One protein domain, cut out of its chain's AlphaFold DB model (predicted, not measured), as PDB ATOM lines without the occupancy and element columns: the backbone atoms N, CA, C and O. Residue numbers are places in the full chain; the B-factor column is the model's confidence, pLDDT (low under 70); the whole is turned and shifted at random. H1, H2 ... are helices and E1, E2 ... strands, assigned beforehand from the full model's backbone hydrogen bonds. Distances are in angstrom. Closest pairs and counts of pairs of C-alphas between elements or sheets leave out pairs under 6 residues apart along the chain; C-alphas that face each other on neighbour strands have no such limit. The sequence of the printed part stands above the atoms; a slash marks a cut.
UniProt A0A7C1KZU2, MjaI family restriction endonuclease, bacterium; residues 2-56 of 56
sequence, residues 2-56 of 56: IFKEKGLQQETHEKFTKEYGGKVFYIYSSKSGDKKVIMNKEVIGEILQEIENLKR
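What this domain is: This is residues 2 to 56 of the 56 residues of the protein "MjaI family restriction endonuclease" of bacterium (UniProt A0A7C1KZU2). A loose, flat frame: a small hairpin of E1 and E2 at one end, and two separate helices, H1 and H2, with residues 21 to 28 running between them. Residues 2 to 9 of H1 stick out. The 55 printed residues hold H1, E1, E2 and H2 in that order, mostly helix, with an antiparallel sheet E1 - E2; the radius of gyration of the C-alphas is 13.9 A and the spans are 39 by 34 by 15 A.

Where its parts are: H1, residues 2 to 20, begins at C-alpha 2 (-7.386, -33.665, -64.568) and is 26.4 A long. E1 is residues 29 to 32 and E2 residues 35 to 38. H2, residues 42 to 54, is 19.0 A long and ends at C-alpha 54 (-1.548, -26.909, -34.461).

How they stand to each other: H1 is apart from E2 and H2. The hairpin E1 and E2 is antiparallel at 142 degrees, with N 30 and O 37 2.9 A apart, within hydrogen-bond range. E1 and H2 are apart. Every O i to N i+4 pair is within range in H2, and 13 of 15 in H1.

The domain as a whole: The C-alphas of Gly 33 and Arg 56, the two farthest apart, are 39.4 A apart. The printed part has no cut and no long link. Residues 2 to 6 and 56 have pLDDT under 70.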
ATOM      1  N   ILE A   2      -7.208 -33.973 -66.011       57.25
ATOM      2  CA  ILE A   2      -7.386 -33.665 -64.568       57.25
ATOM      3  C   ILE A   2      -7.899 -34.841 -63.696       57.25
ATOM      4  O   ILE A   2      -7.599 -34.926 -62.508       57.25
ATOM      5  N   PHE A   3      -8.659 -35.782 -64.267       52.97
ATOM      6  CA  PHE A   3      -9.337 -36.831 -63.494       52.97
ATOM      7  C   PHE A   3      -8.401 -37.911 -62.919       52.97
ATOM      8  O   PHE A   3      -8.675 -38.433 -61.843       52.97
ATOM      9  N   LYS A   4      -7.289 -38.232 -63.600       57.16
ATOM     10  CA  LYS A   4      -6.297 -39.197 -63.083       57.16
ATOM     11  C   LYS A   4      -5.427 -38.587 -61.983       57.16
ATOM     12  O   LYS A   4      -5.074 -39.274 -61.032       57.16
ATOM     13  N   GLU A   5      -5.133 -37.294 -62.085       64.69
ATOM     14  CA  GLU A   5      -4.340 -36.568 -61.091       64.69
ATOM     15  C   GLU A   5      -5.087 -36.396 -59.768       64.69
ATOM     16  O   GLU A   5      -4.469 -36.490 -58.715       64.69
ATOM     17  N   LYS A   6      -6.417 -36.243 -59.799       65.94
ATOM     18  CA  LYS A   6      -7.220 -36.065 -58.581       65.94
ATOM     19  C   LYS A   6      -7.080 -37.239 -57.597       65.94
ATOM     20  O   LYS A   6      -6.975 -37.011 -56.398       65.94
ATOM     21  N   GLY A   7      -7.043 -38.477 -58.101       71.38
ATOM     22  CA  GLY A   7      -6.860 -39.670 -57.264       71.38
ATOM     23  C   GLY A   7      -5.455 -39.767 -56.666       71.38
ATOM     24  O   GLY A   7      -5.303 -40.034 -55.477       71.38
ATOM     25  N   LEU A   8      -4.427 -39.471 -57.467       75.12
ATOM     26  CA  LEU A   8      -3.030 -39.499 -57.021       75.12
ATOM     27  C   LEU A   8      -2.731 -38.402 -55.984       75.12
ATOM     28  O   LEU A   8      -2.004 -38.623 -55.014       75.12
ATOM     29  N   GLN A   9      -3.313 -37.216 -56.183       78.75
ATOM     30  CA  GLN A   9      -3.200 -36.097 -55.253       78.75
ATOM     31  C   GLN A   9      -3.881 -36.427 -53.927       78.75
ATOM     32  O   GLN A   9      -3.304 -36.170 -52.876       78.75
ATOM     33  N   GLN A  10      -5.055 -37.065 -53.957       83.94
ATOM     34  CA  GLN A  10      -5.736 -37.479 -52.734       83.94
ATOM     35  C   GLN A  10      -4.888 -38.461 -51.914       83.94
ATOM     36  O   GLN A  10      -4.652 -38.201 -50.738       83.94
ATOM     37  N   GLU A  11      -4.337 -39.507 -52.539       87.19
ATOM     38  CA  GLU A  11      -3.477 -40.470 -51.836       87.19
ATOM     39  C   GLU A  11      -2.246 -39.787 -51.217       87.19
ATOM     40  O   GLU A  11      -1.859 -40.075 -50.084       87.19
ATOM     41  N   THR A  12      -1.647 -38.841 -51.940       88.38
ATOM     42  CA  THR A  12      -0.480 -38.095 -51.451       88.38
ATOM     43  C   THR A  12      -0.846 -37.183 -50.279       88.38
ATOM     44  O   THR A  12      -0.095 -37.094 -49.311       88.38
ATOM     45  N   HIS A  13      -2.012 -36.539 -50.330       88.62
ATOM     46  CA  HIS A  13      -2.507 -35.682 -49.251       88.62
ATOM     47  C   HIS A  13      -2.831 -36.496 -47.993       88.62
ATOM     48  O   HIS A  13      -2.500 -36.075 -46.882       88.62
ATOM     49  N   GLU A  14      -3.432 -37.676 -48.158       87.75
ATOM     50  CA  GLU A  14      -3.694 -38.611 -47.061       87.75
ATOM     51  C   GLU A  14      -2.385 -39.102 -46.428       87.75
ATOM     52  O   GLU A  14      -2.247 -39.083 -45.204       87.75
ATOM     53  N   LYS A  15      -1.384 -39.466 -47.245       91.19
ATOM     54  CA  LYS A  15      -0.048 -39.849 -46.757       91.19
ATOM     55  C   LYS A  15       0.638 -38.717 -45.996       91.19
ATOM     56  O   LYS A  15       1.122 -38.959 -44.897       91.19
ATOM     57  N   PHE A  16       0.633 -37.497 -46.534       91.12
ATOM     58  CA  PHE A  16       1.210 -36.327 -45.866       91.12
ATOM     59  C   PHE A  16       0.573 -36.097 -44.491       91.12
ATOM     60  O   PHE A  16       1.279 -35.983 -43.491       91.12
ATOM     61  N   THR A  17      -0.762 -36.108 -44.439       89.56
ATOM     62  CA  THR A  17      -1.527 -35.914 -43.197       89.56
ATOM     63  C   THR A  17      -1.177 -36.982 -42.159       89.56
ATOM     64  O   THR A  17      -1.020 -36.678 -40.978       89.56
ATOM     65  N   LYS A  18      -1.020 -38.241 -42.593       89.81
ATOM     66  CA  LYS A  18      -0.666 -39.371 -41.725       89.81
ATOM     67  C   LYS A  18       0.778 -39.323 -41.216       89.81
ATOM     68  O   LYS A  18       1.026 -39.765 -40.100       89.81
ATOM     69  N   GLU A  19       1.717 -38.854 -42.033       93.25
ATOM     70  CA  GLU A  19       3.153 -38.878 -41.726       93.25
ATOM     71  C   GLU A  19       3.596 -37.682 -40.873       93.25
ATOM     72  O   GLU A  19       4.353 -37.862 -39.922       93.25
ATOM     73  N   TYR A  20       3.098 -36.481 -41.175       87.31
ATOM     74  CA  TYR A  20       3.576 -35.241 -40.549       87.31
ATOM     75  C   TYR A  20       2.595 -34.636 -39.546       87.31
ATOM     76  O   TYR A  20       2.995 -33.808 -38.729       87.31
ATOM     77  N   GLY A  21       1.324 -35.044 -39.589       80.00
ATOM     78  CA  GLY A  21       0.253 -34.322 -38.914       80.00
ATOM     79  C   GLY A  21      -0.046 -32.989 -39.611       80.00
ATOM     80  O   GLY A  21       0.838 -32.310 -40.129       80.00
ATOM     81  N   GLY A  22      -1.323 -32.619 -39.651       87.06
ATOM     82  CA  GLY A  22      -1.796 -31.408 -40.322       87.06
ATOM     83  C   GLY A  22      -2.540 -31.674 -41.634       87.06
ATOM     84  O   GLY A  22      -2.376 -32.714 -42.270       87.06
ATOM     85  N   LYS A  23      -3.388 -30.728 -42.040       89.69
ATOM     86  CA  LYS A  23      -4.299 -30.858 -43.188       89.69
ATOM     87  C   LYS A  23      -3.761 -30.200 -44.469       89.69
ATOM     88  O   LYS A  23      -3.198 -29.109 -44.439       89.69
ATOM     89  N   VAL A  24      -3.991 -30.841 -45.620       90.44
ATOM     90  CA  VAL A  24      -3.676 -30.285 -46.953       90.44
ATOM     91  C   VAL A  24      -4.923 -29.660 -47.581       90.44
ATOM     92  O   VAL A  24      -5.984 -30.285 -47.628       90.44
ATOM     93  N   PHE A  25      -4.788 -28.445 -48.115       90.62
ATOM     94  CA  PHE A  25      -5.897 -27.654 -48.652       90.62
ATOM     95  C   PHE A  25      -5.766 -27.421 -50.159       90.62
ATOM     96  O   PHE A  25      -4.691 -27.095 -50.659       90.62
ATOM     97  N   TYR A  26      -6.883 -27.516 -50.884       88.38
ATOM     98  CA  TYR A  26      -6.954 -27.095 -52.283       88.38
ATOM     99  C   TYR A  26      -7.370 -25.629 -52.364       88.38
ATOM    100  O   TYR A  26      -8.375 -25.241 -51.776       88.38
ATOM    101  N   ILE A  27      -6.634 -24.815 -53.121       90.62
ATOM    102  CA  ILE A  27      -6.960 -23.401 -53.336       90.62
ATOM    103  C   ILE A  27      -7.200 -23.171 -54.823       90.62
ATOM    104  O   ILE A  27      -6.310 -23.359 -55.653       90.62
ATOM    105  N   TYR A  28      -8.401 -22.713 -55.156       88.81
ATOM    106  CA  TYR A  28      -8.739 -22.260 -56.496       88.81
ATOM    107  C   TYR A  28      -8.580 -20.750 -56.533       88.81
ATOM    108  O   TYR A  28      -9.229 -20.034 -55.773       88.81
ATOM    109  N   SER A  29      -7.725 -20.248 -57.422       89.81
ATOM    110  CA  SER A  29      -7.602 -18.810 -57.649       89.81
ATOM    111  C   SER A  29      -7.943 -18.461 -59.087       89.81
ATOM    112  O   SER A  29      -7.616 -19.203 -60.010       89.81
ATOM    113  N   SER A  30      -8.605 -17.323 -59.266       92.25
ATOM    114  CA  SER A  30      -8.849 -16.723 -60.570       92.25
ATOM    115  C   SER A  30      -8.137 -15.380 -60.655       92.25
ATOM    116  O   SER A  30      -7.974 -14.681 -59.652       92.25
ATOM    117  N   LYS A  31      -7.681 -15.013 -61.852       94.69
ATOM    118  CA  LYS A  31      -7.086 -13.698 -62.092       94.69
ATOM    119  C   LYS A  31      -8.214 -12.671 -62.218       94.69
ATOM    120  O   LYS A  31      -9.092 -12.816 -63.062       94.69
ATOM    121  N   SER A  32      -8.181 -11.636 -61.388       89.75
ATOM    122  CA  SER A  32      -9.076 -10.483 -61.456       89.75
ATOM    123  C   SER A  32      -8.214  -9.233 -61.634       89.75
ATOM    124  O   SER A  32      -7.538  -8.792 -60.702       89.75
ATOM    125  N   GLY A  33      -8.155  -8.727 -62.872       90.25
ATOM    126  CA  GLY A  33      -7.200  -7.686 -63.266       90.25
ATOM    127  C   GLY A  33      -5.756  -8.154 -63.069       90.25
ATOM    128  O   GLY A  33      -5.383  -9.227 -63.540       90.25
ATOM    129  N   ASP A  34      -4.961  -7.391 -62.326       92.19
ATOM    130  CA  ASP A  34      -3.568  -7.729 -61.995       92.19
ATOM    131  C   ASP A  34      -3.409  -8.622 -60.756       92.19
ATOM    132  O   ASP A  34      -2.298  -9.038 -60.426       92.19
ATOM    133  N   LYS A  35      -4.501  -8.957 -60.056       92.81
ATOM    134  CA  LYS A  35      -4.454  -9.719 -58.799       92.81
ATOM    135  C   LYS A  35      -4.994 -11.136 -58.980       92.81
ATOM    136  O   LYS A  35      -5.914 -11.375 -59.758       92.81
ATOM    137  N   LYS A  36      -4.451 -12.095 -58.222       91.56
ATOM    138  CA  LYS A  36      -5.066 -13.420 -58.048       91.56
ATOM    139  C   LYS A  36      -6.018 -13.373 -56.861       91.56
ATOM    140  O   LYS A  36      -5.635 -12.943 -55.776       91.56
ATOM    141  N   VAL A  37      -7.248 -13.816 -57.073       92.00
ATOM    142  CA  VAL A  37      -8.307 -13.853 -56.065       92.00
ATOM    143  C   VAL A  37      -8.644 -15.305 -55.778       92.00
ATOM    144  O   VAL A  37      -8.902 -16.072 -56.702       92.00
ATOM    145  N   ILE A  38      -8.634 -15.681 -54.501       93.12
ATOM    146  CA  ILE A  38      -9.077 -17.004 -54.057       93.12
ATOM    147  C   ILE A  38     -10.597 -17.088 -54.221       93.12
ATOM    148  O   ILE A  38     -11.338 -16.246 -53.710       93.12
ATOM    149  N   MET A  39     -11.043 -18.101 -54.953       92.31
ATOM    150  CA  MET A  39     -12.444 -18.334 -55.292       92.31
ATOM    151  C   MET A  39     -13.149 -19.142 -54.202       92.31
ATOM    152  O   MET A  39     -14.268 -18.806 -53.825       92.31
ATOM    153  N   ASN A  40     -12.485 -20.155 -53.640       92.44
ATOM    154  CA  ASN A  40     -13.001 -20.952 -52.528       92.44
ATOM    155  C   ASN A  40     -12.655 -20.309 -51.184       92.44
ATOM    156  O   ASN A  40     -11.827 -20.804 -50.430       92.44
ATOM    157  N   LYS A  41     -13.276 -19.169 -50.883       91.62
ATOM    158  CA  LYS A  41     -12.981 -18.409 -49.657       91.62
ATOM    159  C   LYS A  41     -13.226 -19.202 -48.366       91.62
ATOM    160  O   LYS A  41     -12.594 -18.898 -47.364       91.62
ATOM    161  N   GLU A  42     -14.081 -20.224 -48.398       92.38
ATOM    162  CA  GLU A  42     -14.305 -21.160 -47.284       92.38
ATOM    163  C   GLU A  42     -13.012 -21.824 -46.787       92.38
ATOM    164  O   GLU A  42     -12.818 -21.960 -45.579       92.38
ATOM    165  N   VAL A  43     -12.070 -22.110 -47.697       93.50
ATOM    166  CA  VAL A  43     -10.795 -22.759 -47.358       93.50
ATOM    167  C   VAL A  43      -9.945 -21.906 -46.424       93.50
ATOM    168  O   VAL A  43      -9.161 -22.430 -45.646       93.50
ATOM    169  N   ILE A  44     -10.115 -20.580 -46.467       93.38
ATOM    170  CA  ILE A  44      -9.389 -19.657 -45.593       93.38
ATOM    171  C   ILE A  44      -9.796 -19.908 -44.137       93.38
ATOM    172  O   ILE A  44      -8.937 -19.926 -43.262       93.38
ATOM    173  N   GLY A  45     -11.086 -20.147 -43.883       94.94
ATOM    174  CA  GLY A  45     -11.585 -20.478 -42.550       94.94
ATOM    175  C   GLY A  45     -11.034 -21.809 -42.047       94.94
ATOM    176  O   GLY A  45     -10.586 -21.892 -40.906       94.94
ATOM    177  N   GLU A  46     -10.992 -22.830 -42.906       93.88
ATOM    178  CA  GLU A  46     -10.415 -24.125 -42.534       93.88
ATOM    179  C   GLU A  46      -8.909 -24.038 -42.248       93.88
ATOM    180  O   GLU A  46      -8.439 -24.644 -41.287       93.88
ATOM    181  N   ILE A  47      -8.159 -23.256 -43.035       93.75
ATOM    182  CA  ILE A  47      -6.727 -23.007 -42.806       93.75
ATOM    183  C   ILE A  47      -6.520 -22.315 -41.456       93.75
ATOM    184  O   ILE A  47      -5.644 -22.713 -40.693       93.75
ATOM    185  N   LEU A  48      -7.325 -21.296 -41.141       94.56
ATOM    186  CA  LEU A  48      -7.240 -20.597 -39.856       94.56
ATOM    187  C   LEU A  48      -7.532 -21.541 -38.685       94.56
ATOM    188  O   LEU A  48      -6.783 -21.548 -37.714       94.56
ATOM    189  N   GLN A  49      -8.576 -22.365 -38.794       94.62
ATOM    190  CA  GLN A  49      -8.913 -23.349 -37.767       94.62
ATOM    191  C   GLN A  49      -7.787 -24.367 -37.565       94.62
ATOM    192  O   GLN A  49      -7.484 -24.731 -36.430       94.62
ATOM    193  N   GLU A  50      -7.154 -24.812 -38.647       93.88
ATOM    194  CA  GLU A  50      -6.045 -25.757 -38.574       93.88
ATOM    195  C   GLU A  50      -4.798 -25.143 -37.937       93.88
ATOM    196  O   GLU A  50      -4.153 -25.780 -37.109       93.88
ATOM    197  N   ILE A  51      -4.490 -23.880 -38.240       93.12
ATOM    198  CA  ILE A  51      -3.413 -23.145 -37.563       93.12
ATOM    199  C   ILE A  51      -3.669 -23.087 -36.051       93.12
ATOM    200  O   ILE A  51      -2.740 -23.282 -35.271       93.12
ATOM    201  N   GLU A  52      -4.909 -22.843 -35.622       94.75
ATOM    202  CA  GLU A  52      -5.258 -22.843 -34.196       94.75
ATOM    203  C   GLU A  52      -5.164 -24.241 -33.567       94.75
ATOM    204  O   GLU A  52      -4.726 -24.362 -32.424       94.75
ATOM    205  N   ASN A  53      -5.511 -25.303 -34.303       91.50
ATOM    206  CA  ASN A  53      -5.349 -26.685 -33.839       91.50
ATOM    207  C   ASN A  53      -3.875 -27.043 -33.615       91.50
ATOM    208  O   ASN A  53      -3.554 -27.669 -32.612       91.50
ATOM    209  N   LEU A  54      -2.987 -26.626 -34.523       89.25
ATOM    210  CA  LEU A  54      -1.548 -26.909 -34.461       89.25
ATOM    211  C   LEU A  54      -0.803 -26.101 -33.389       89.25
ATOM    212  O   LEU A  54       0.333 -26.426 -33.058       89.25
ATOM    213  N   LYS A  55      -1.409 -25.031 -32.864       88.88
ATOM    214  CA  LYS A  55      -0.855 -24.246 -31.749       88.88
ATOM    215  C   LYS A  55      -1.101 -24.874 -30.373       88.88
ATOM    216  O   LYS A  55      -0.509 -24.393 -29.407       88.88
ATOM    217  N   ARG A  56      -2.008 -25.852 -30.266       69.62
ATOM    218  CA  ARG A  56      -2.269 -26.596 -29.023       69.62
ATOM    219  C   ARG A  56      -1.218 -27.669 -28.793       69.62
ATOM    220  O   ARG A  56      -0.899 -27.878 -27.603       69.62
TER     221      ARG A  56